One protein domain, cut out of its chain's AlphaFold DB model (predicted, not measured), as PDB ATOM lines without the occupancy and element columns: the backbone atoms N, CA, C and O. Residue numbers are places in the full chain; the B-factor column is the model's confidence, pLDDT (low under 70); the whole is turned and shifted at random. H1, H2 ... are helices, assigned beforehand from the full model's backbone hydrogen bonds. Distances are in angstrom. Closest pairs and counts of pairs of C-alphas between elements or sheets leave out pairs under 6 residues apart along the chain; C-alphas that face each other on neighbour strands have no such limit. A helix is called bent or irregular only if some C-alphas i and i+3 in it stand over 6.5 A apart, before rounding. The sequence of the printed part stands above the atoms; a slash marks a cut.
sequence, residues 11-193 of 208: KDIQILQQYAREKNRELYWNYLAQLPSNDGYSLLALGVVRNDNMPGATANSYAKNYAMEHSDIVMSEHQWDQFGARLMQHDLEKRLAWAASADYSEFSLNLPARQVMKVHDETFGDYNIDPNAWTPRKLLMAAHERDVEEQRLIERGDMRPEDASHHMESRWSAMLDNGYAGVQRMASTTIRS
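This is residues 11 to 193 of the 208 residues of an uncharacterized protein of Luteibacter sp (UniProt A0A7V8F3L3). The longest helix, H5, has the helical hairpin of H1 and H2 packed on one side and H6 on another, with H3 beyond H2. At the first residues of H6 a second hairpin, H7 and H8, begins, and H7 reaches away from the body as an arm. H4 and H9 meet near their first residues and open from there as a narrow V. The printed part has 183 residues, with nine named helices, H1 to H9 in order, and no named strand; the class is all helix. It is compact, with a radius of gyration of the C-alphas of 17.0 A and spans of 52 by 45 by 29 A.

H5, residues 77 to 99, measures 32.7 A and begins at C-alpha 77, (87.548, 106.078, 148.079). H1 is residues 11 to 21, beginning at C-alpha 11, (116.365, 117.775, 139.333); H2 is 25 to 34, H3 is 41 to 50, and H4, residues 54 to 71, is 24.8 A long. H6 is residues 113 to 126, 20.1 A; H7 is 137 to 156, 28.6 A; H8 is 167 to 177. H9, residues 179 to 193, is 21.7 A long and ends at (78.247, 100.777, 120.680); it is only just irregular, with C-alphas 180 and 183 6.6 A apart.

H5, H1 and H2 form a bundle, helices side by side. H1 touches H5 at a shallow tilt of 28 degrees, opposite ways, with the closest C-alphas, of Ala 20 and Gln 89, 6.1 A apart. H5 touches H2 with residues 84 to 88 alone; the closest C-alphas are those of Arg 25 and Ala 85, 6.3 A. H5 and H6 are a hairpin, with Leu 87 and Thr 123 closest at 5.5 A between C-alphas. H2 and H3 are a hairpin, closest at the C-alphas of Ala 33 and Ser 42, 4.9 A. H4 touches H3 with residues 55 to 60 alone, about perpendicular at 79 degrees; the C-alphas of Val 48 and Gly 56, the closest, are 3.8 A apart. H7 and H8 are a hairpin, closest at the C-alphas of Ala 143 and Met 168, 4.7 A. H6 touches H8 with residues 113 to 114 alone; the closest C-alphas, of Ala 113 and Glu 169, are 5.8 A apart. H9 touches H4 with residues 179 to 184 alone, closest at the C-alphas of Val 183 and Pro 55, 6.4 A. Every O i to N i+4 pair is within hydrogen-bond range in H1 to H8; in H9, 9 of 11 are.

The two farthest C-alphas, of His 78 and Gly 157, are 52.4 A apart. The printed part has no cut. The link from H5 to H6, residues 100 to 112, is long. Mean pLDDT of the printed part is 91.4; residues 178 to 193 are under 70.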
ATOM      1  N   LYS A  11     117.134 116.999 138.357       97.56
ATOM      2  CA  LYS A  11     116.365 117.775 139.333       97.56
ATOM      3  C   LYS A  11     114.876 117.438 139.265       97.56
ATOM      4  O   LYS A  11     114.251 117.273 140.312       97.56
ATOM      5  N   ASP A  12     114.321 117.323 138.059       98.12
ATOM      6  CA  ASP A  12     112.918 116.944 137.867       98.12
ATOM      7  C   ASP A  12     112.666 115.552 138.444       98.12
ATOM      8  O   ASP A  12     111.736 115.356 139.224       98.12
ATOM      9  N   ILE A  13     113.558 114.608 138.143       98.25
ATOM     10  CA  ILE A  13     113.516 113.242 138.665       98.25
ATOM     11  C   ILE A  13     113.529 113.227 140.196       98.25
ATOM     12  O   ILE A  13     112.692 112.558 140.802       98.25
ATOM     13  N   GLN A  14     114.428 113.978 140.838       98.44
ATOM     14  CA  GLN A  14     114.508 114.033 142.302       98.44
ATOM     15  C   GLN A  14     113.207 114.535 142.940       98.44
ATOM     16  O   GLN A  14     112.758 113.979 143.947       98.44
ATOM     17  N   ILE A  15     112.585 115.558 142.347       98.62
ATOM     18  CA  ILE A  15     111.314 116.121 142.816       98.62
ATOM     19  C   ILE A  15     110.178 115.107 142.644       98.62
ATOM     20  O   ILE A  15     109.453 114.822 143.600       98.62
ATOM     21  N   LEU A  16     110.060 114.497 141.463       98.75
ATOM     22  CA  LEU A  16     109.035 113.493 141.173       98.75
ATOM     23  C   LEU A  16     109.161 112.266 142.077       98.75
ATOM     24  O   LEU A  16     108.162 111.773 142.597       98.75
ATOM     25  N   GLN A  17     110.387 111.807 142.335       98.69
ATOM     26  CA  GLN A  17     110.653 110.728 143.281       98.69
ATOM     27  C   GLN A  17     110.240 111.090 144.710       98.69
ATOM     28  O   GLN A  17     109.730 110.226 145.422       98.69
ATOM     29  N   GLN A  18     110.436 112.340 145.147       98.62
ATOM     30  CA  GLN A  18     109.966 112.783 146.461       98.62
ATOM     31  C   GLN A  18     108.440 112.715 146.551       98.62
ATOM     32  O   GLN A  18     107.921 112.070 147.461       98.62
ATOM     33  N   TYR A  19     107.726 113.293 145.583       98.75
ATOM     34  CA  TYR A  19     106.263 113.250 145.567       98.75
ATOM     35  C   TYR A  19     105.727 111.819 145.470       98.75
ATOM     36  O   TYR A  19     104.769 111.475 146.161       98.75
ATOM     37  N   ALA A  20     106.387 110.946 144.706       98.38
ATOM     38  CA  ALA A  20     106.007 109.541 144.621       98.38
ATOM     39  C   ALA A  20     106.213 108.773 145.938       98.38
ATOM     40  O   ALA A  20     105.356 107.965 146.310       98.38
ATOM     41  N   ARG A  21     107.304 109.041 146.674       98.25
ATOM     42  CA  ARG A  21     107.545 108.472 148.017       98.25
ATOM     43  C   ARG A  21     106.485 108.912 149.023       98.25
ATOM     44  O   ARG A  21     106.023 108.097 149.815       98.25
ATOM     45  N   GLU A  22     106.083 110.176 148.965       98.25
ATOM     46  CA  GLU A  22     105.030 110.748 149.811       98.25
ATOM     47  C   GLU A  22     103.613 110.369 149.352       98.25
ATOM     48  O   GLU A  22     102.641 110.723 150.015       98.25
ATOM     49  N   LYS A  23     103.482 109.658 148.221       98.25
ATOM     50  CA  LYS A  23     102.206 109.370 147.546       98.25
ATOM     51  C   LYS A  23     101.401 110.637 147.210       98.25
ATOM     52  O   LYS A  23     100.180 110.592 147.086       98.25
ATOM     53  N   ASN A  24     102.079 111.770 147.025       98.44
ATOM     54  CA  ASN A  24     101.453 113.053 146.740       98.44
ATOM     55  C   ASN A  24     101.166 113.207 145.240       98.44
ATOM     56  O   ASN A  24     101.934 113.808 144.486       98.44
ATOM     57  N   ARG A  25     100.030 112.642 144.820       98.25
ATOM     58  CA  ARG A  25      99.586 112.626 143.419       98.25
ATOM     59  C   ARG A  25      99.403 114.027 142.855       98.25
ATOM     60  O   ARG A  25      99.801 114.286 141.726       98.25
ATOM     61  N   GLU A  26      98.815 114.929 143.633       98.38
ATOM     62  CA  GLU A  26      98.535 116.279 143.153       98.38
ATOM     63  C   GLU A  26      99.826 117.030 142.826       98.38
ATOM     64  O   GLU A  26      99.953 117.558 141.722       98.38
ATOM     65  N   LEU A  27     100.811 117.028 143.734       98.69
ATOM     66  CA  LEU A  27     102.089 117.692 143.479       98.69
ATOM     67  C   LEU A  27     102.866 117.036 142.335       98.69
ATOM     68  O   LEU A  27     103.459 117.753 141.534       98.69
ATOM     69  N   TYR A  28     102.817 115.707 142.215       98.88
ATOM     70  CA  TYR A  28     103.451 114.980 141.113       98.88
ATOM     71  C   TYR A  28     102.929 115.434 139.743       98.88
ATOM     72  O   TYR A  28     103.700 115.908 138.905       98.88
ATOM     73  N   TRP A  29     101.614 115.345 139.523       98.44
ATOM     74  CA  TRP A  29     101.013 115.690 138.232       98.44
ATOM     75  C   TRP A  29     101.058 117.192 137.960       98.44
ATOM     76  O   TRP A  29     101.306 117.604 136.827       98.44
ATOM     77  N   ASN A  30     100.896 118.019 138.996       98.31
ATOM     78  CA  ASN A  30     101.037 119.466 138.875       98.31
ATOM     79  C   ASN A  30     102.470 119.878 138.506       98.31
ATOM     80  O   ASN A  30     102.635 120.773 137.683       98.31
ATOM     81  N   TYR A  31     103.498 119.229 139.061       98.56
ATOM     82  CA  TYR A  31     104.885 119.508 138.684       98.56
ATOM     83  C   TYR A  31     105.129 119.200 137.204       98.56
ATOM     84  O   TYR A  31     105.580 120.075 136.470       98.56
ATOM     85  N   LEU A  32     104.756 117.997 136.746       98.00
ATOM     86  CA  LEU A  32     104.893 117.613 135.336       98.00
ATOM     87  C   LEU A  32     104.135 118.564 134.395       98.00
ATOM     88  O   LEU A  32     104.671 118.960 133.364       98.00
ATOM     89  N   ALA A  33     102.914 118.965 134.758       96.50
ATOM     90  CA  ALA A  33     102.086 119.866 133.952       96.50
ATOM     91  C   ALA A  33     102.649 121.296 133.841       96.50
ATOM     92  O   ALA A  33     102.273 122.033 132.931       96.50
ATOM     93  N   GLN A  34     103.534 121.704 134.753       96.50
ATOM     94  CA  GLN A  34     104.183 123.019 134.725       96.50
ATOM     95  C   GLN A  34     105.528 123.010 133.994       96.50
ATOM     96  O   GLN A  34     106.074 124.081 133.711       96.50
ATOM     97  N   LEU A  35     106.076 121.834 133.669       95.81
ATOM     98  CA  LEU A  35     107.328 121.759 132.929       95.81
ATOM     99  C   LEU A  35     107.143 122.299 131.500       95.81
ATOM    100  O   LEU A  35     106.140 121.996 130.839       95.81
ATOM    101  N   PRO A  36     108.109 123.088 130.992       92.19
ATOM    102  CA  PRO A  36     108.089 123.536 129.608       92.19
ATOM    103  C   PRO A  36     108.061 122.348 128.649       92.19
ATOM    104  O   PRO A  36     108.812 121.392 128.822       92.19
ATOM    105  N   SER A  37     107.268 122.457 127.585       88.94
ATOM    106  CA  SER A  37     107.111 121.416 126.556       88.94
ATOM    107  C   SER A  37     106.383 120.147 127.014       88.94
ATOM    108  O   SER A  37     106.469 119.143 126.312       88.94
ATOM    109  N   ASN A  38     105.661 120.164 128.143       92.56
ATOM    110  CA  ASN A  38     104.729 119.074 128.441       92.56
ATOM    111  C   ASN A  38     103.615 119.009 127.379       92.56
ATOM    112  O   ASN A  38     103.175 120.040 126.870       92.56
ATOM    113  N   ASP A  39     103.173 117.800 127.054       91.75
ATOM    114  CA  ASP A  39     102.191 117.511 126.002       91.75
ATOM    115  C   ASP A  39     100.722 117.650 126.447       91.75
ATOM    116  O   ASP A  39      99.812 117.424 125.658       91.75
ATOM    117  N   GLY A  40     100.470 118.018 127.708       92.38
ATOM    118  CA  GLY A  40      99.129 118.131 128.280       92.38
ATOM    119  C   GLY A  40      98.596 116.862 128.956       92.38
ATOM    120  O   GLY A  40      97.603 116.950 129.683       92.38
ATOM    121  N   TYR A  41      99.260 115.704 128.839       95.12
ATOM    122  CA  TYR A  41      98.841 114.479 129.537       95.12
ATOM    123  C   TYR A  41      98.778 114.683 131.055       95.12
ATOM    124  O   TYR A  41      97.782 114.355 131.705       95.12
ATOM    125  N   SER A  42      99.811 115.305 131.619       95.31
ATOM    126  CA  SER A  42      99.906 115.551 133.061       95.31
ATOM    127  C   SER A  42      98.814 116.494 133.573       95.31
ATOM    128  O   SER A  42      98.362 116.355 134.708       95.31
ATOM    129  N   LEU A  43      98.336 117.419 132.731       93.69
ATOM    130  CA  LEU A  43      97.219 118.302 133.064       93.69
ATOM    131  C   LEU A  43      95.888 117.534 133.117       93.69
ATOM    132  O   LEU A  43      95.090 117.754 134.028       93.69
ATOM    133  N   LEU A  44      95.664 116.597 132.188       93.25
ATOM    134  CA  LEU A  44      94.499 115.708 132.232       93.25
ATOM    135  C   LEU A  44      94.522 114.827 133.485       93.25
ATOM    136  O   LEU A  44      93.521 114.750 134.198       93.25
ATOM    137  N   ALA A  45      95.670 114.214 133.790       96.25
ATOM    138  CA  ALA A  45      95.849 113.396 134.987       96.25
ATOM    139  C   ALA A  45      95.611 114.203 136.277       96.25
ATOM    140  O   ALA A  45      94.925 113.732 137.185       96.25
ATOM    141  N   LEU A  46      96.092 115.450 136.336       96.12
ATOM    142  CA  LEU A  46      95.831 116.356 137.455       96.12
ATOM    143  C   LEU A  46      94.331 116.628 137.639       96.12
ATOM    144  O   LEU A  46      93.845 116.624 138.769       96.12
ATOM    145  N   GLY A  47      93.586 116.807 136.546       94.88
ATOM    146  CA  GLY A  47      92.132 116.969 136.587       94.88
ATOM    147  C   GLY A  47      91.397 115.755 137.160       94.88
ATOM    148  O   GLY A  47      90.443 115.911 137.920       94.88
ATOM    149  N   VAL A  48      91.865 114.541 136.852       95.88
ATOM    150  CA  VAL A  48      91.347 113.292 137.443       95.88
ATOM    151  C   VAL A  48      91.659 113.228 138.940       95.88
ATOM    152  O   VAL A  48      90.795 112.863 139.734       95.88
ATOM    153  N   VAL A  49      92.873 113.615 139.339       97.12
ATOM    154  CA  VAL A  49      93.322 113.599 140.741       97.12
ATOM    155  C   VAL A  49      92.533 114.580 141.598       97.12
ATOM    156  O   VAL A  49      92.087 114.203 142.679       97.12
ATOM    157  N   ARG A  50      92.338 115.813 141.117       96.25
ATOM    158  CA  ARG A  50      91.555 116.840 141.816       96.25
ATOM    159  C   ARG A  50      90.056 116.602 141.737       96.25
ATOM    160  O   ARG A  50      89.322 117.086 142.593       96.25
ATOM    161  N   ASN A  51      89.608 115.870 140.717       94.94
ATOM    162  CA  ASN A  51      88.197 115.604 140.458       94.94
ATOM    163  C   ASN A  51      87.357 116.901 140.377       94.94
ATOM    164  O   ASN A  51      86.185 116.918 140.744       94.94
ATOM    165  N   ASP A  52      87.973 118.001 139.931       89.12
ATOM    166  CA  ASP A  52      87.444 119.370 140.021       89.12
ATOM    167  C   ASP A  52      86.880 119.899 138.692       89.12
ATOM    168  O   ASP A  52      86.325 120.995 138.624       89.12
ATOM    169  N   ASN A  53      86.994 119.104 137.629       85.31
ATOM    170  CA  ASN A  53      86.476 119.409 136.306       85.31
ATOM    171  C   ASN A  53      85.708 118.219 135.722       85.31
ATOM    172  O   ASN A  53      85.886 117.068 136.127       85.31
ATOM    173  N   MET A  54      84.834 118.502 134.750       88.06
ATOM    174  CA  MET A  54      83.945 117.480 134.186       88.06
ATOM    175  C   MET A  54      84.696 116.286 133.572       88.06
ATOM    176  O   MET A  54      84.268 115.160 133.831       88.06
ATOM    177  N   PRO A  55      85.787 116.458 132.790       87.00
ATOM    178  CA  PRO A  55      86.549 115.318 132.277       87.00
ATOM    179  C   PRO A  55      87.112 114.419 133.383       87.00
ATOM    180  O   PRO A  55      86.940 113.203 133.314       87.00
ATOM    181  N   GLY A  56      87.713 115.009 134.423       91.06
ATOM    182  CA  GLY A  56      88.248 114.275 135.568       91.06
ATOM    183  C   GLY A  56      87.172 113.477 136.307       91.06
ATOM    184  O   GLY A  56      87.321 112.272 136.511       91.06
ATOM    185  N   ALA A  57      86.042 114.120 136.610       92.38
ATOM    186  CA  ALA A  57      84.896 113.468 137.245       92.38
ATOM    187  C   ALA A  57      84.283 112.356 136.389       92.38
ATOM    188  O   ALA A  57      83.922 111.297 136.906       92.38
ATOM    189  N   THR A  58      84.216 112.561 135.073       92.62
ATOM    190  CA  THR A  58      83.732 111.546 134.130       92.62
ATOM    191  C   THR A  58      84.658 110.333 134.107       92.62
ATOM    192  O   THR A  58      84.167 109.211 134.169       92.62
ATOM    193  N   ALA A  59      85.978 110.536 134.070       93.44
ATOM    194  CA  ALA A  59      86.952 109.445 134.078       93.44
ATOM    195  C   ALA A  59      86.886 108.620 135.375       93.44
ATOM    196  O   ALA A  59      86.833 107.393 135.315       93.44
ATOM    197  N   ASN A  60      86.805 109.282 136.536       95.75
ATOM    198  CA  ASN A  60      86.662 108.605 137.830       95.75
ATOM    199  C   ASN A  60      85.355 107.802 137.919       95.75
ATOM    200  O   ASN A  60      85.368 106.649 138.343       95.75
ATOM    201  N   SER A  61      84.230 108.392 137.502       95.50
ATOM    202  CA  SER A  61      82.927 107.711 137.491       95.50
ATOM    203  C   SER A  61      82.915 106.522 136.526       95.50
ATOM    204  O   SER A  61      82.471 105.434 136.885       95.50
ATOM    205  N   TYR A  62      83.477 106.696 135.325       96.00
ATOM    206  CA  TYR A  62      83.594 105.631 134.334       96.00
ATOM    207  C   TYR A  62      84.405 104.447 134.869       96.00
ATOM    208  O   TYR A  62      83.926 103.321 134.802       96.00
ATOM    209  N   ALA A  63      85.587 104.688 135.450       96.62
ATOM    210  CA  ALA A  63      86.420 103.618 135.998       96.62
ATOM    211  C   ALA A  63      85.707 102.852 137.126       96.62
ATOM    212  O   ALA A  63      85.730 101.622 137.141       96.62
ATOM    213  N   LYS A  64      85.020 103.574 138.026       96.44
ATOM    214  CA  LYS A  64      84.217 102.990 139.114       96.44
ATOM    215  C   LYS A  64      83.101 102.091 138.584       96.44
ATOM    216  O   LYS A  64      82.991 100.942 139.005       96.44
ATOM    217  N   ASN A  65      82.306 102.595 137.643       96.75
ATOM    218  CA  ASN A  65      81.178 101.848 137.087       96.75
ATOM    219  C   ASN A  65      81.652 100.656 136.250       96.75
ATOM    220  O   ASN A  65      81.118  99.563 136.394       96.75
ATOM    221  N   TYR A  66      82.696 100.836 135.437       96.56
ATOM    222  CA  TYR A  66      83.239  99.762 134.611       96.56
ATOM    223  C   TYR A  66      83.774  98.611 135.471       96.56
ATOM    224  O   TYR A  66      83.462  97.455 135.194       96.56
ATOM    225  N   ALA A  67      84.536  98.919 136.529       96.12
ATOM    226  CA  ALA A  67      85.060  97.914 137.455       96.12
ATOM    227  C   ALA A  67      83.938  97.118 138.142       96.12
ATOM    228  O   ALA A  67      84.037  95.898 138.269       96.12
ATOM    229  N   MET A  68      82.852  97.790 138.529       95.31
ATOM    230  CA  MET A  68      81.678  97.137 139.104       95.31
ATOM    231  C   MET A  68      80.970  96.239 138.081       95.31
ATOM    232  O   MET A  68      80.674  95.093 138.385       95.31
ATOM    233  N   GLU A  69      80.714  96.736 136.871       95.94
ATOM    234  CA  GLU A  69      79.930  96.032 135.847       95.94
ATOM    235  C   GLU A  69      80.668  94.857 135.187       95.94
ATOM    236  O   GLU A  69      80.033  93.892 134.772       95.94
ATOM    237  N   HIS A  70      81.993  94.950 135.038       92.75
ATOM    238  CA  HIS A  70      82.782  94.006 134.235       92.75
ATOM    239  C   HIS A  70      83.794  93.204 135.054       92.75
ATOM    240  O   HIS A  70      84.418  92.283 134.525       92.75
ATOM    241  N   SER A  71      84.008  93.561 136.320       88.81
ATOM    242  CA  SER A  71      84.958  92.869 137.196       88.81
ATOM    243  C   SER A  71      84.381  92.552 138.577       88.81
ATOM    244  O   SER A  71      85.105  91.995 139.393       88.81
ATOM    245  N   ASP A  72      83.112  92.890 138.854       93.06
ATOM    246  CA  ASP A  72      82.466  92.746 140.170       93.06
ATOM    247  C   ASP A  72      83.274  93.388 141.321       93.06
ATOM    248  O   ASP A  72      83.187  92.988 142.486       93.06
ATOM    249  N   ILE A  73      84.078  94.411 141.006       95.00
ATOM    250  CA  ILE A  73      84.946  95.100 141.963       95.00
ATOM    251  C   ILE A  73      84.291  96.402 142.405       95.00
ATOM    252  O   ILE A  73      84.066  97.317 141.612       95.00
ATOM    253  N   VAL A  74      84.066  96.518 143.713       95.69
ATOM    254  CA  VAL A  74      83.624  97.755 144.363       95.69
ATOM    255  C   VAL A  74      84.701  98.201 145.345       95.69
ATOM    256  O   VAL A  74      84.967  97.540 146.348       95.69
ATOM    257  N   MET A  75      85.328  99.337 145.049       95.75
ATOM    258  CA  MET A  75      86.396  99.924 145.858       95.75
ATOM    259  C   MET A  75      85.905 101.172 146.595       95.75
ATOM    260  O   MET A  75      85.209 102.016 146.032       95.75
ATOM    261  N   SER A  76      86.313 101.305 147.855       96.94
ATOM    262  CA  SER A  76      86.163 102.532 148.643       96.94
ATOM    263  C   SER A  76      87.019 103.675 148.084       96.94
ATOM    264  O   SER A  76      87.998 103.440 147.377       96.94
ATOM    265  N   GLU A  77      86.717 104.922 148.461       94.94
ATOM    266  CA  GLU A  77      87.548 106.078 148.079       94.94
ATOM    267  C   GLU A  77      89.012 105.915 148.514       94.94
ATOM    268  O   GLU A  77      89.918 106.301 147.784       94.94
ATOM    269  N   HIS A  78      89.266 105.275 149.662       96.56
ATOM    270  CA  HIS A  78      90.632 104.991 150.102       96.56
ATOM    271  C   HIS A  78      91.354 104.007 149.170       96.56
ATOM    272  O   HIS A  78      92.521 104.207 148.847       96.56
ATOM    273  N   GLN A  79      90.668 102.963 148.704       98.00
ATOM    274  CA  GLN A  79      91.238 102.015 147.744       98.00
ATOM    275  C   GLN A  79      91.473 102.675 146.378       98.00
ATOM    276  O   GLN A  79      92.491 102.411 145.744       98.00
ATOM    277  N   TRP A  80      90.585 103.574 145.940       97.38
ATOM    278  CA  TRP A  80      90.803 104.370 144.727       97.38
ATOM    279  C   TRP A  80      91.975 105.346 144.858       97.38
ATOM    280  O   TRP A  80      92.725 105.540 143.902       97.38
ATOM    281  N   ASP A  81      92.185 105.928 146.038       96.75
ATOM    282  CA  ASP A  81      93.364 106.751 146.306       96.75
ATOM    283  C   ASP A  81      94.660 105.922 146.252       96.75
ATOM    284  O   ASP A  81      95.631 106.323 145.606       96.75
ATOM    285  N   GLN A  82      94.651 104.714 146.831       98.12
ATOM    286  CA  GLN A  82      95.762 103.761 146.723       98.12
ATOM    287  C   GLN A  82      96.031 103.342 145.270       98.12
ATOM    288  O   GLN A  82      97.192 103.308 144.854       98.12
ATOM    289  N   PHE A  83      94.980 103.086 144.484       98.38
ATOM    290  CA  PHE A  83      95.081 102.828 143.047       98.38
ATOM    291  C   PHE A  83      95.755 103.996 142.325       98.38
ATOM    292  O   PHE A  83      96.739 103.802 141.615       98.38
ATOM    293  N   GLY A  84      95.294 105.227 142.563       98.25
ATOM    294  CA  GLY A  84      95.888 106.417 141.960       98.25
ATOM    295  C   GLY A  84      97.357 106.604 142.349       98.25
ATOM    296  O   GLY A  84      98.157 107.077 141.542       98.25
ATOM    297  N   ALA A  85      97.732 106.240 143.580       98.56
ATOM    298  CA  ALA A  85      99.115 106.338 144.038       98.56
ATOM    299  C   ALA A  85      99.988 105.285 143.347       98.56
ATOM    300  O   ALA A  85     101.119 105.587 142.969       98.56
ATOM    301  N   ARG A  86      99.445 104.083 143.125       98.56
ATOM    302  CA  ARG A  86     100.117 103.025 142.370       98.56
ATOM    303  C   ARG A  86     100.304 103.404 140.900       98.56
ATOM    304  O   ARG A  86     101.414 103.258 140.399       98.56
ATOM    305  N   LEU A  87      99.279 103.978 140.263       98.69
ATOM    306  CA  LEU A  87      99.351 104.497 138.891       98.69
ATOM    307  C   LEU A  87     100.503 105.493 138.727       98.69
ATOM    308  O   LEU A  87     101.330 105.364 137.830       98.69
ATOM    309  N   MET A  88     100.578 106.475 139.627       98.69
ATOM    310  CA  MET A  88     101.645 107.477 139.640       98.69
ATOM    311  C   MET A  88     103.034 106.842 139.811       98.69
ATOM    312  O   MET A  88     104.001 107.293 139.203       98.69
ATOM    313  N   GLN A  89     103.153 105.800 140.636       98.75
ATOM    314  CA  GLN A  89     104.420 105.094 140.831       98.75
ATOM    315  C   GLN A  89     104.847 104.331 139.572       98.75
ATOM    316  O   GLN A  89     106.001 104.451 139.174       98.75
ATOM    317  N   HIS A  90     103.929 103.617 138.912       98.75
ATOM    318  CA  HIS A  90     104.203 102.974 137.619       98.75
ATOM    319  C   HIS A  90     104.583 103.991 136.536       98.75
ATOM    320  O   HIS A  90     105.522 103.755 135.775       98.75
ATOM    321  N   ASP A  91     103.900 105.137 136.488       98.75
ATOM    322  CA  ASP A  91     104.244 106.245 135.590       98.75
ATOM    323  C   ASP A  91     105.683 106.730 135.839       98.75
ATOM    324  O   ASP A  91     106.488 106.778 134.904       98.75
ATOM    325  N   LEU A  92     106.052 106.983 137.100       98.75
ATOM    326  CA  LEU A  92     107.415 107.374 137.460       98.75
ATOM    327  C   LEU A  92     108.441 106.301 137.081       98.75
ATOM    328  O   LEU A  92     109.481 106.632 136.518       98.75
ATOM    329  N   GLU A  93     108.167 105.024 137.354       98.44
ATOM    330  CA  GLU A  93     109.054 103.913 136.991       98.44
ATOM    331  C   GLU A  93     109.366 103.915 135.485       98.44
ATOM    332  O   GLU A  93     110.533 103.788 135.099       98.44
ATOM    333  N   LYS A  94     108.361 104.134 134.620       98.25
ATOM    334  CA  LYS A  94     108.596 104.254 133.171       98.25
ATOM    335  C   LYS A  94     109.423 105.485 132.826       98.25
ATOM    336  O   LYS A  94     110.365 105.368 132.045       98.25
ATOM    337  N   ARG A  95     109.121 106.643 133.416       98.19
ATOM    338  CA  ARG A  95     109.873 107.887 133.171       98.19
ATOM    339  C   ARG A  95     111.338 107.761 133.565       98.19
ATOM    340  O   ARG A  95     112.194 108.210 132.813       98.19
ATOM    341  N   LEU A  96     111.632 107.114 134.695       98.12
ATOM    342  CA  LEU A  96     112.999 106.838 135.143       98.12
ATOM    343  C   LEU A  96     113.732 105.913 134.172       98.12
ATOM    344  O   LEU A  96     114.865 106.202 133.790       98.12
ATOM    345  N   ALA A  97     113.084 104.826 133.745       97.31
ATOM    346  CA  ALA A  97     113.668 103.903 132.776       97.31
ATOM    347  C   ALA A  97     113.973 104.596 131.439       97.31
ATOM    348  O   ALA A  97     115.014 104.353 130.835       97.31
ATOM    349  N   TRP A  98     113.085 105.488 130.997       96.19
ATOM    350  CA  TRP A  98     113.252 106.245 129.761       96.19
ATOM    351  C   TRP A  98     114.334 107.312 129.894       96.19
ATOM    352  O   TRP A  98     115.193 107.398 129.027       96.19
ATOM    353  N   ALA A  99     114.369 108.048 131.006       96.00
ATOM    354  CA  ALA A  99     115.409 109.037 131.284       96.00
ATOM    355  C   ALA A  99     116.814 108.416 131.335       96.00
ATOM    356  O   ALA A  99     117.776 109.040 130.900       96.00
ATOM    357  N   ALA A 100     116.929 107.178 131.827       95.75
ATOM    358  CA  ALA A 100     118.185 106.434 131.862       95.75
ATOM    359  C   ALA A 100     118.590 105.822 130.503       95.75
ATOM    360  O   ALA A 100     119.707 105.321 130.373       95.75
ATOM    361  N   SER A 101     117.706 105.834 129.500       94.88
ATOM    362  CA  SER A 101     117.982 105.292 128.168       94.88
ATOM    363  C   SER A 101     118.665 106.323 127.275       94.88
ATOM    364  O   SER A 101     118.164 107.437 127.115       94.88
ATOM    365  N   ALA A 102     119.751 105.928 126.606       90.31
ATOM    366  CA  ALA A 102     120.403 106.768 125.600       90.31
ATOM    367  C   ALA A 102     119.447 107.134 124.449       90.31
ATOM    368  O   ALA A 102     119.431 108.281 124.013       90.31
ATOM    369  N   ASP A 103     118.605 106.185 124.033       92.69
ATOM    370  CA  ASP A 103     117.752 106.322 122.847       92.69
ATOM    371  C   ASP A 103     116.384 106.949 123.148       92.69
ATOM    372  O   ASP A 103     115.687 107.374 122.234       92.69
ATOM    373  N   TYR A 104     115.970 106.987 124.424       93.62
ATOM    374  CA  TYR A 104     114.603 107.383 124.804       93.62
ATOM    375  C   TYR A 104     114.532 108.500 125.849       93.62
ATOM    376  O   TYR A 104     113.435 108.888 126.258       93.62
ATOM    377  N   SER A 105     115.676 109.038 126.281       94.12
ATOM    378  CA  SER A 105     115.734 110.060 127.336       94.12
ATOM    379  C   SER A 105     114.875 111.288 127.034       94.12
ATOM    380  O   SER A 105     114.216 111.806 127.938       94.12
ATOM    381  N   GLU A 106     114.794 111.712 125.774       94.19
ATOM    382  CA  GLU A 106     113.995 112.857 125.317       94.19
ATOM    383  C   GLU A 106     112.483 112.708 125.546       94.19
ATOM    384  O   GLU A 106     111.780 113.698 125.752       94.19
ATOM    385  N   PHE A 107     111.990 111.476 125.620       95.19
ATOM    386  CA  PHE A 107     110.581 111.155 125.828       95.19
ATOM    387  C   PHE A 107     110.222 110.923 127.307       95.19
ATOM    388  O   PHE A 107     109.072 110.656 127.646       95.19
ATOM    389  N   SER A 108     111.184 111.024 128.228       96.56
ATOM    390  CA  SER A 108     110.925 110.828 129.664       96.56
ATOM    391  C   SER A 108     109.951 111.857 130.263       96.56
ATOM    392  O   SER A 108     109.295 111.572 131.268       96.56
ATOM    393  N   LEU A 109     109.808 113.037 129.643       97.00
ATOM    394  CA  LEU A 109     108.791 114.033 130.005       97.00
ATOM    395  C   LEU A 109     107.429 113.756 129.347       97.00
ATOM    396  O   LEU A 109     106.400 113.876 130.008       97.00
ATOM    397  N   ASN A 110     107.408 113.357 128.080       96.25
ATOM    398  CA  ASN A 110     106.181 113.069 127.338       96.25
ATOM    399  C   ASN A 110     106.236 111.615 126.880       96.25
ATOM    400  O   ASN A 110     106.768 111.306 125.812       96.25
ATOM    401  N   LEU A 111     105.751 110.721 127.744       96.62
ATOM    402  CA  LEU A 111     105.728 109.296 127.446       96.62
ATOM    403  C   LEU A 111     104.841 109.047 126.215       96.62
ATOM    404  O   LEU A 111     103.706 109.530 126.194       96.62
ATOM    405  N   PRO A 112     105.292 108.246 125.233       95.69
ATOM    406  CA  PRO A 112     104.462 107.876 124.094       95.69
ATOM    407  C   PRO A 112     103.195 107.151 124.537       95.69
ATOM    408  O   PRO A 112     103.183 106.461 125.569       95.69
ATOM    409  N   ALA A 113     102.147 107.239 123.722       96.12
ATOM    410  CA  ALA A 113     100.824 106.688 124.004       96.12
ATOM    411  C   ALA A 113     100.884 105.225 124.463       96.12
ATOM    412  O   ALA A 113     100.197 104.811 125.401       96.12
ATOM    413  N   ARG A 114     101.756 104.431 123.830       96.25
ATOM    414  CA  ARG A 114     101.950 103.017 124.168       96.25
ATOM    415  C   ARG A 114     102.480 102.798 125.579       96.25
ATOM    416  O   ARG A 114     102.067 101.839 126.229       96.25
ATOM    417  N   GLN A 115     103.371 103.659 126.060       97.69
ATOM    418  CA  GLN A 115     103.900 103.550 127.419       97.69
ATOM    419  C   GLN A 115     102.867 103.987 128.451       97.69
ATOM    420  O   GLN A 115     102.695 103.296 129.452       97.69
ATOM    421  N   VAL A 116     102.126 105.064 128.177       98.06
ATOM    422  CA  VAL A 116     101.024 105.509 129.042       98.06
ATOM    423  C   VAL A 116      99.951 104.425 129.154       98.06
ATOM    424  O   VAL A 116      99.511 104.106 130.258       98.06
ATOM    425  N   MET A 117      99.573 103.800 128.035       97.88
ATOM    426  CA  MET A 117      98.630 102.679 128.031       97.88
ATOM    427  C   MET A 117      99.152 101.495 128.846       97.88
ATOM    428  O   MET A 117      98.415 100.949 129.657       97.88
ATOM    429  N   LYS A 118     100.429 101.131 128.684       98.06
ATOM    430  CA  LYS A 118     101.044 100.036 129.442       98.06
ATOM    431  C   LYS A 118     101.045 100.297 130.950       98.06
ATOM    432  O   LYS A 118     100.760  99.378 131.705       98.06
ATOM    433  N   VAL A 119     101.324 101.529 131.382       98.44
ATOM    434  CA  VAL A 119     101.230 101.932 132.798       98.44
ATOM    435  C   VAL A 119      99.821 101.700 133.336       98.44
ATOM    436  O   VAL A 119      99.667 101.084 134.384       98.44
ATOM    437  N   HIS A 120      98.794 102.135 132.602       98.50
ATOM    438  CA  HIS A 120      97.411 101.916 133.017       98.50
ATOM    439  C   HIS A 120      97.067 100.426 133.056       98.50
ATOM    440  O   HIS A 120      96.515  99.970 134.051       98.50
ATOM    441  N   ASP A 121      97.430  99.659 132.027       98.38
ATOM    442  CA  ASP A 121      97.191  98.213 131.978       98.38
ATOM    443  C   ASP A 121      97.824  97.487 133.173       98.38
ATOM    444  O   ASP A 121      97.170  96.659 133.805       98.38
ATOM    445  N   GLU A 122      99.074  97.826 133.508       98.31
ATOM    446  CA  GLU A 122      99.788  97.282 134.667       98.31
ATOM    447  C   GLU A 122      99.077  97.654 135.979       98.31
ATOM    448  O   GLU A 122      98.829  96.784 136.812       98.31
ATOM    449  N   THR A 123      98.680  98.918 136.162       98.44
ATOM    450  CA  THR A 123      97.996  99.349 137.391       98.44
ATOM    451  C   THR A 123      96.596  98.747 137.531       98.44
ATOM    452  O   THR A 123      96.239  98.305 138.618       98.44
ATOM    453  N   PHE A 124      95.784  98.709 136.473       98.19
ATOM    454  CA  PHE A 124      94.469  98.054 136.519       98.19
ATOM    455  C   PHE A 124      94.613  96.551 136.804       98.19
ATOM    456  O   PHE A 124      93.882  96.016 137.642       98.19
ATOM    457  N   GLY A 125      95.624  95.906 136.212       97.69
ATOM    458  CA  GLY A 125      95.984  94.515 136.487       97.69
ATOM    459  C   GLY A 125      96.353  94.248 137.950       97.69
ATOM    460  O   GLY A 125      95.863  93.271 138.514       97.69
ATOM    461  N   ASP A 126      97.123  95.133 138.599       97.69
ATOM    462  CA  ASP A 126      97.486  95.021 140.028       97.69
ATOM    463  C   ASP A 126      96.249  94.943 140.954       97.69
ATOM    464  O   ASP A 126      96.329  94.404 142.060       97.69
ATOM    465  N   TYR A 127      95.100  95.461 140.506       96.88
ATOM    466  CA  TYR A 127      93.835  95.475 141.249       96.88
ATOM    467  C   TYR A 127      92.787  94.496 140.696       96.88
ATOM    468  O   TYR A 127      91.658  94.493 141.178       96.88
ATOM    469  N   ASN A 128      93.148  93.639 139.731       96.44
ATOM    470  CA  ASN A 128      92.243  92.716 139.026       96.44
ATOM    471  C   ASN A 128      91.062  93.402 138.311       96.44
ATOM    472  O   ASN A 128      90.012  92.793 138.121       96.44
ATOM    473  N   ILE A 129      91.224  94.660 137.909       96.75
ATOM    474  CA  ILE A 129      90.220  95.395 137.137       96.75
ATOM    475  C   ILE A 129      90.576  95.276 135.653       96.75
ATOM    476  O   ILE A 129      91.743  95.402 135.280       96.75
ATOM    477  N   ASP A 130      89.581  95.064 134.790       96.25
ATOM    478  CA  ASP A 130      89.791  95.101 133.336       96.25
ATOM    479  C   ASP A 130      90.349  96.485 132.913       96.25
ATOM    480  O   ASP A 130      89.698  97.506 133.163       96.25
ATOM    481  N   PRO A 131      91.514  96.556 132.233       96.75
ATOM    482  CA  PRO A 131      92.118  97.814 131.783       96.75
ATOM    483  C   PRO A 131      91.231  98.697 130.898       96.75
ATOM    484  O   PRO A 131      91.489  99.892 130.751       96.75
ATOM    485  N   ASN A 132      90.160  98.154 130.317       96.31
ATOM    486  CA  ASN A 132      89.141  98.934 129.614       96.31
ATOM    487  C   ASN A 132      88.355  99.902 130.522       96.31
ATOM    488  O   ASN A 132      87.633 100.760 130.003       96.31
ATOM    489  N   ALA A 133      88.524  99.810 131.846       96.12
ATOM    490  CA  ALA A 133      88.117 100.828 132.810       96.12
ATOM    491  C   ALA A 133      88.882 102.156 132.631       96.12
ATOM    492  O   ALA A 133      88.418 103.204 133.080       96.12
ATOM    493  N   TRP A 134      90.013 102.162 131.917       97.06
ATOM    494  CA  TRP A 134      90.651 103.391 131.458       97.06
ATOM    495  C   TRP A 134      89.967 103.926 130.195       97.06
ATOM    496  O   TRP A 134      89.995 103.290 129.141       97.06
ATOM    497  N   THR A 135      89.384 105.128 130.264       91.75
ATOM    498  CA  THR A 135      88.557 105.693 129.177       91.75
ATOM    499  C   THR A 135      89.231 105.677 127.789       91.75
ATOM    500  O   THR A 135      88.569 105.284 126.831       91.75
ATOM    501  N   PRO A 136      90.525 106.030 127.624       93.75
ATOM    502  CA  PRO A 136      91.237 105.974 126.337       93.75
ATOM    503  C   PRO A 136      91.458 104.577 125.742       93.75
ATOM    504  O   PRO A 136      91.751 104.457 124.549       93.75
ATOM    505  N   ARG A 137      91.355 103.516 126.548       95.06
ATOM    506  CA  ARG A 137      92.012 102.235 126.271       95.06
ATOM    507  C   ARG A 137      91.583 101.573 124.967       95.06
ATOM    508  O   ARG A 137      92.438 101.174 124.180       95.06
ATOM    509  N   LYS A 138      90.276 101.452 124.723       93.44
ATOM    510  CA  LYS A 138      89.751 100.785 123.516       93.44
ATOM    511  C   LYS A 138      90.145 101.524 122.237       93.44
ATOM    512  O   LYS A 138      90.527 100.888 121.259       93.44
ATOM    513  N   LEU A 139      90.107 102.858 122.260       93.19
ATOM    514  CA  LEU A 139      90.503 103.686 121.119       93.19
ATOM    515  C   LEU A 139      91.997 103.545 120.815       93.19
ATOM    516  O   LEU A 139      92.369 103.340 119.661       93.19
ATOM    517  N   LEU A 140      92.842 103.643 121.843       95.12
ATOM    518  CA  LEU A 140      94.291 103.539 121.682       95.12
ATOM    519  C   LEU A 140      94.724 102.129 121.269       95.12
ATOM    520  O   LEU A 140      95.626 102.001 120.446       95.12
ATOM    521  N   MET A 141      94.054 101.083 121.760       96.12
ATOM    522  CA  MET A 141      94.315  99.711 121.323       96.12
ATOM    523  C   MET A 141      93.953  99.507 119.849       96.12
ATOM    524  O   MET A 141      94.779  99.015 119.092       96.12
ATOM    525  N   ALA A 142      92.775  99.958 119.408       95.31
ATOM    526  CA  ALA A 142      92.382  99.848 118.002       95.31
ATOM    527  C   ALA A 142      93.322 100.635 117.069       95.31
ATOM    528  O   ALA A 142      93.613 100.202 115.956       95.31
ATOM    529  N   ALA A 143      93.810 101.799 117.513       95.69
ATOM    530  CA  ALA A 143      94.816 102.559 116.778       95.69
ATOM    531  C   ALA A 143      96.160 101.812 116.728       95.69
ATOM    532  O   ALA A 143      96.765 101.708 115.666       95.69
ATOM    533  N   HIS A 144      96.583 101.219 117.844       95.81
ATOM    534  CA  HIS A 144      97.792 100.409 117.900       95.81
ATOM    535  C   HIS A 144      97.725  99.161 117.004       95.81
ATOM    536  O   HIS A 144      98.706  98.826 116.349       95.81
ATOM    537  N   GLU A 145      96.585  98.473 116.948       96.31
ATOM    538  CA  GLU A 145      96.396  97.310 116.070       96.31
ATOM    539  C   GLU A 145      96.599  97.669 114.593       96.31
ATOM    540  O   GLU A 145      97.159  96.871 113.841       96.31
ATOM    541  N   ARG A 146      96.216  98.887 114.185       95.62
ATOM    542  CA  ARG A 146      96.503  99.401 112.838       95.62
ATOM    543  C   ARG A 146      97.988  99.649 112.625       95.62
ATOM    544  O   ARG A 146      98.505  99.232 111.597       95.62
ATOM    545  N   ASP A 147      98.669 100.249 113.600       95.88
ATOM    546  CA  ASP A 147     100.123 100.450 113.526       95.88
ATOM    547  C   ASP A 147     100.870  99.118 113.399       95.88
ATOM    548  O   ASP A 147     101.824  99.007 112.635       95.88
ATOM    549  N   VAL A 148     100.420  98.076 114.106       96.50
ATOM    550  CA  VAL A 148     100.987  96.723 113.981       96.50
ATOM    551  C   VAL A 148     100.750  96.145 112.592       96.50
ATOM    552  O   VAL A 148     101.641  95.498 112.046       96.50
ATOM    553  N   GLU A 149      99.568  96.344 112.014       96.88
ATOM    554  CA  GLU A 149      99.287  95.852 110.666       96.88
ATOM    555  C   GLU A 149     100.117  96.582 109.602       96.88
ATOM    556  O   GLU A 149     100.695  95.931 108.732       96.88
ATOM    557  N   GLU A 150     100.263  97.904 109.709       96.69
ATOM    558  CA  GLU A 150     101.157  98.690 108.847       96.69
ATOM    559  C   GLU A 150     102.612  98.234 108.994       96.69
ATOM    560  O   GLU A 150     103.288  97.996 107.994       96.69
ATOM    561  N   GLN A 151     103.071  97.982 110.222       95.94
ATOM    562  CA  GLN A 151     104.408  97.451 110.475       95.94
ATOM    563  C   GLN A 151     104.632  96.086 109.800       95.94
ATOM    564  O   GLN A 151     105.684  95.853 109.206       95.94
ATOM    565  N   ARG A 152     103.632  95.195 109.802       97.56
ATOM    566  CA  ARG A 152     103.709  93.913 109.073       97.56
ATOM    567  C   ARG A 152     103.727  94.090 107.559       97.56
ATOM    568  O   ARG A 152     104.301  93.259 106.860       97.56
ATOM    569  N   LEU A 153     103.041  95.098 107.021       97.31
ATOM    570  CA  LEU A 153     103.105  95.425 105.592       97.31
ATOM    571  C   LEU A 153     104.498  95.948 105.224       97.31
ATOM    572  O   LEU A 153     105.050  95.537 104.206       97.31
ATOM    573  N   ILE A 154     105.097  96.768 106.090       97.00
ATOM    574  CA  ILE A 154     106.466  97.270 105.931       97.00
ATOM    575  C   ILE A 154     107.478  96.125 105.912       97.00
ATOM    576  O   ILE A 154     108.292  96.032 104.998       97.00
ATOM    577  N   GLU A 155     107.400  95.210 106.878       97.00
ATOM    578  CA  GLU A 155     108.302  94.055 106.965       97.00
ATOM    579  C   GLU A 155     108.186  93.110 105.759       97.00
ATOM    580  O   GLU A 155     109.165  92.467 105.379       97.00
ATOM    581  N   ARG A 156     107.007  93.048 105.128       97.19
ATOM    582  CA  ARG A 156     106.773  92.291 103.888       97.19
ATOM    583  C   ARG A 156     107.205  93.028 102.618       97.19
ATOM    584  O   ARG A 156     107.288  92.397 101.568       97.19
ATOM    585  N   GLY A 157     107.490  94.326 102.702       96.38
ATOM    586  CA  GLY A 157     107.786  95.180 101.549       96.38
ATOM    587  C   GLY A 157     106.549  95.659 100.779       96.38
ATOM    588  O   GLY A 157     106.697  96.233  99.702       96.38
ATOM    589  N   ASP A 158     105.346  95.456 101.326       97.12
ATOM    590  CA  ASP A 158     104.070  95.900 100.743       97.12
ATOM    591  C   ASP A 158     103.763  97.379 101.063       97.12
ATOM    592  O   ASP A 158     102.847  97.976 100.497       97.12
ATOM    593  N   MET A 159     104.525  97.975 101.983       96.50
ATOM    594  CA  MET A 159     104.444  99.375 102.401       96.50
ATOM    595  C   MET A 159     105.854  99.894 102.700       96.50
ATOM    596  O   MET A 159     106.718  99.138 103.140       96.50
ATOM    597  N   ARG A 160     106.110 101.184 102.473       95.94
ATOM    598  CA  ARG A 160     107.375 101.808 102.879       95.94
ATOM    599  C   ARG A 160     107.221 102.441 104.268       95.94
ATOM    600  O   ARG A 160     106.144 102.967 104.547       95.94
ATOM    601  N   PRO A 161     108.254 102.431 105.131       93.81
ATOM    602  CA  PRO A 161     108.170 103.014 106.472       93.81
ATOM    603  C   PRO A 161     107.678 104.465 106.500       93.81
ATOM    604  O   PRO A 161     106.930 104.841 107.393       93.81
ATOM    605  N   GLU A 162     108.063 105.275 105.511       94.25
ATOM    606  CA  GLU A 162     107.648 106.676 105.395       94.25
ATOM    607  C   GLU A 162     106.154 106.875 105.098       94.25
ATOM    608  O   GLU A 162     105.645 107.977 105.285       94.25
ATOM    609  N   ASP A 163     105.462 105.829 104.638       93.31
ATOM    610  CA  ASP A 163     104.032 105.860 104.333       93.31
ATOM    611  C   ASP A 163     103.173 105.433 105.551       93.31
ATOM    612  O   ASP A 163     101.942 105.469 105.478       93.31
ATOM    613  N   ALA A 164     103.796 105.041 106.676       92.12
ATOM    614  CA  ALA A 164     103.104 104.662 107.909       92.12
ATOM    615  C   ALA A 164     102.378 105.857 108.544       92.12
ATOM    616  O   ALA A 164     102.908 106.964 108.638       92.12
ATOM    617  N   SER A 165     101.162 105.631 109.039       90.75
ATOM    618  CA  SER A 165     100.298 106.709 109.539       90.75
ATOM    619  C   SER A 165     100.478 107.017 111.028       90.75
ATOM    620  O   SER A 165      99.964 108.034 111.496       90.75
ATOM    621  N   HIS A 166     101.163 106.152 111.788       91.06
ATOM    622  CA  HIS A 166     101.348 106.288 113.241       91.06
ATOM    623  C   HIS A 166     100.027 106.610 113.971       91.06
ATOM    624  O   HIS A 166      99.893 107.620 114.676       91.06
ATOM    625  N   HIS A 167      99.011 105.771 113.755       94.56
ATOM    626  CA  HIS A 167      97.638 105.942 114.224       94.56
ATOM    627  C   HIS A 167      97.569 106.161 115.733       94.56
ATOM    628  O   HIS A 167      96.812 107.027 116.172       94.56
ATOM    629  N   MET A 168      98.316 105.402 116.541       95.38
ATOM    630  CA  MET A 168      98.232 105.500 118.000       95.38
ATOM    631  C   MET A 168      98.699 106.864 118.510       95.38
ATOM    632  O   MET A 168      97.950 107.524 119.231       95.38
ATOM    633  N   GLU A 169      99.888 107.311 118.100       94.25
ATOM    634  CA  GLU A 169     100.431 108.611 118.515       94.25
ATOM    635  C   GLU A 169      99.592 109.763 117.954       94.25
ATOM    636  O   GLU A 169      99.240 110.682 118.688       94.25
ATOM    637  N   SER A 170      99.133 109.664 116.703       91.88
ATOM    638  CA  SER A 170      98.239 110.664 116.106       91.88
ATOM    639  C   SER A 170      96.931 110.823 116.891       91.88
ATOM    640  O   SER A 170      96.442 111.938 117.097       91.88
ATOM    641  N   ARG A 171      96.335 109.713 117.353       92.25
ATOM    642  CA  ARG A 171      95.126 109.745 118.193       92.25
ATOM    643  C   ARG A 171      95.421 110.285 119.582       92.25
ATOM    644  O   ARG A 171      94.607 111.047 120.099       92.25
ATOM    645  N   TRP A 172      96.555 109.910 120.161       93.12
ATOM    646  CA  TRP A 172      96.991 110.387 121.464       93.12
ATOM    647  C   TRP A 172      97.198 111.899 121.471       93.12
ATOM    648  O   TRP A 172      96.513 112.585 122.225       93.12
ATOM    649  N   SER A 173      98.011 112.440 120.562       91.00
ATOM    650  CA  SER A 173      98.222 113.887 120.437       91.00
ATOM    651  C   SER A 173      96.906 114.631 120.216       91.00
ATOM    652  O   SER A 173      96.598 115.571 120.943       91.00
ATOM    653  N   ALA A 174      96.046 114.142 119.314       88.25
ATOM    654  CA  ALA A 174      94.738 114.752 119.095       88.25
ATOM    655  C   ALA A 174      93.840 114.726 120.347       88.25
ATOM    656  O   ALA A 174      93.020 115.628 120.524       88.25
ATOM    657  N   MET A 175      93.945 113.708 121.206       86.56
ATOM    658  CA  MET A 175      93.218 113.654 122.477       86.56
ATOM    659  C   MET A 175      93.755 114.658 123.491       86.56
ATOM    660  O   MET A 175      92.946 115.281 124.179       86.56
ATOM    661  N   LEU A 176      95.077 114.816 123.574       88.12
ATOM    662  CA  LEU A 176      95.717 115.774 124.472       88.12
ATOM    663  C   LEU A 176      95.393 117.218 124.065       88.12
ATOM    664  O   LEU A 176      94.928 117.996 124.898       88.12
ATOM    665  N   ASP A 177      95.490 117.531 122.771       77.56
ATOM    666  CA  ASP A 177      95.168 118.853 122.213       77.56
ATOM    667  C   ASP A 177      93.681 119.211 122.368       77.56
ATOM    668  O   ASP A 177      93.313 120.368 122.571       77.56
ATOM    669  N   ASN A 178      92.797 118.209 122.286       59.00
ATOM    670  CA  ASN A 178      91.345 118.378 122.371       59.00
ATOM    671  C   ASN A 178      90.761 117.891 123.702       59.00
ATOM    672  O   ASN A 178      89.598 117.465 123.716       59.00
ATOM    673  N   GLY A 179      91.526 117.929 124.799       55.94
ATOM    674  CA  GLY A 179      91.186 117.295 126.083       55.94
ATOM    675  C   GLY A 179      89.736 117.488 126.559       55.94
ATOM    676  O   GLY A 179      89.147 116.585 127.151       55.94
ATOM    677  N   TYR A 180      89.105 118.613 126.209       47.69
ATOM    678  CA  TYR A 180      87.703 118.913 126.510       47.69
ATOM    679  C   TYR A 180      86.663 118.147 125.654       47.69
ATOM    680  O   TYR A 180      85.646 117.691 126.174       47.69
ATOM    681  N   ALA A 181      86.898 117.958 124.350       48.69
ATOM    682  CA  ALA A 181      85.948 117.329 123.418       48.69
ATOM    683  C   ALA A 181      86.227 115.834 123.159       48.69
ATOM    684  O   ALA A 181      85.359 115.106 122.672       48.69
ATOM    685  N   GLY A 182      87.443 115.356 123.443       51.47
ATOM    686  CA  GLY A 182      87.839 113.954 123.248       51.47
ATOM    687  C   GLY A 182      87.124 112.984 124.196       51.47
ATOM    688  O   GLY A 182      86.554 111.992 123.745       51.47
ATOM    689  N   VAL A 183      87.079 113.311 125.492       52.56
ATOM    690  CA  VAL A 183      86.474 112.465 126.541       52.56
ATOM    691  C   VAL A 183      84.954 112.340 126.371       52.56
ATOM    692  O   VAL A 183      84.415 111.238 126.448       52.56
ATOM    693  N   GLN A 184      84.256 113.437 126.043       48.56
ATOM    694  CA  GLN A 184      82.805 113.408 125.814       48.56
ATOM    695  C   GLN A 184      82.411 112.556 124.597       48.56
ATOM    696  O   GLN A 184      81.445 111.793 124.671       48.56
ATOM    697  N   ARG A 185      83.162 112.637 123.489       51.69
ATOM    698  CA  ARG A 185      82.915 111.833 122.274       51.69
ATOM    699  C   ARG A 185      83.174 110.341 122.489       51.69
ATOM    700  O   ARG A 185      82.452 109.502 121.955       51.69
ATOM    701  N   MET A 186      84.177 110.013 123.297       50.88
ATOM    702  CA  MET A 186      84.514 108.639 123.672       50.88
ATOM    703  C   MET A 186      83.447 107.996 124.562       50.88
ATOM    704  O   MET A 186      82.999 106.884 124.275       50.88
ATOM    705  N   ALA A 187      82.967 108.719 125.578       50.69
ATOM    706  CA  ALA A 187      81.854 108.263 126.409       50.69
ATOM    707  C   ALA A 187      80.577 108.033 125.573       50.69
ATOM    708  O   ALA A 187      79.910 107.011 125.719       50.69
ATOM    709  N   SER A 188      80.276 108.927 124.626       45.88
ATOM    710  CA  SER A 188      79.076 108.819 123.780       45.88
ATOM    711  C   SER A 188      79.175 107.765 122.666       45.88
ATOM    712  O   SER A 188      78.165 107.150 122.328       45.88
ATOM    713  N   THR A 189      80.370 107.475 122.140       45.97
ATOM    714  CA  THR A 189      80.576 106.357 121.195       45.97
ATOM    715  C   THR A 189      80.486 105.009 121.906       45.97
ATOM    716  O   THR A 189      79.940 104.060 121.349       45.97
ATOM    717  N   THR A 190      80.953 104.933 123.155       48.94
ATOM    718  CA  THR A 190      80.810 103.726 123.979       48.94
ATOM    719  C   THR A 190      79.335 103.439 124.252       48.94
ATOM    720  O   THR A 190      78.891 102.344 123.944       48.94
ATOM    721  N   ILE A 191      78.544 104.434 124.684       41.62
ATOM    722  CA  ILE A 191      77.086 104.279 124.865       41.62
ATOM    723  C   ILE A 191      76.404 103.816 123.569       41.62
ATOM    724  O   ILE A 191      75.593 102.893 123.602       41.62
ATOM    725  N   ARG A 192      76.756 104.404 122.414       29.00
ATOM    726  CA  ARG A 192      76.182 103.999 121.120       29.00
ATOM    727  C   ARG A 192      76.552 102.563 120.741       29.00
ATOM    728  O   ARG A 192      75.682 101.819 120.315       29.00
ATOM    729  N   SER A 193      77.801 102.150 120.954       35.47
ATOM    730  CA  SER A 193      78.247 100.777 120.680       35.47
ATOM    731  C   SER A 193      77.558  99.743 121.578       35.47
ATOM    732  O   SER A 193      77.306  98.623 121.133       35.47
TER     733      SER A 193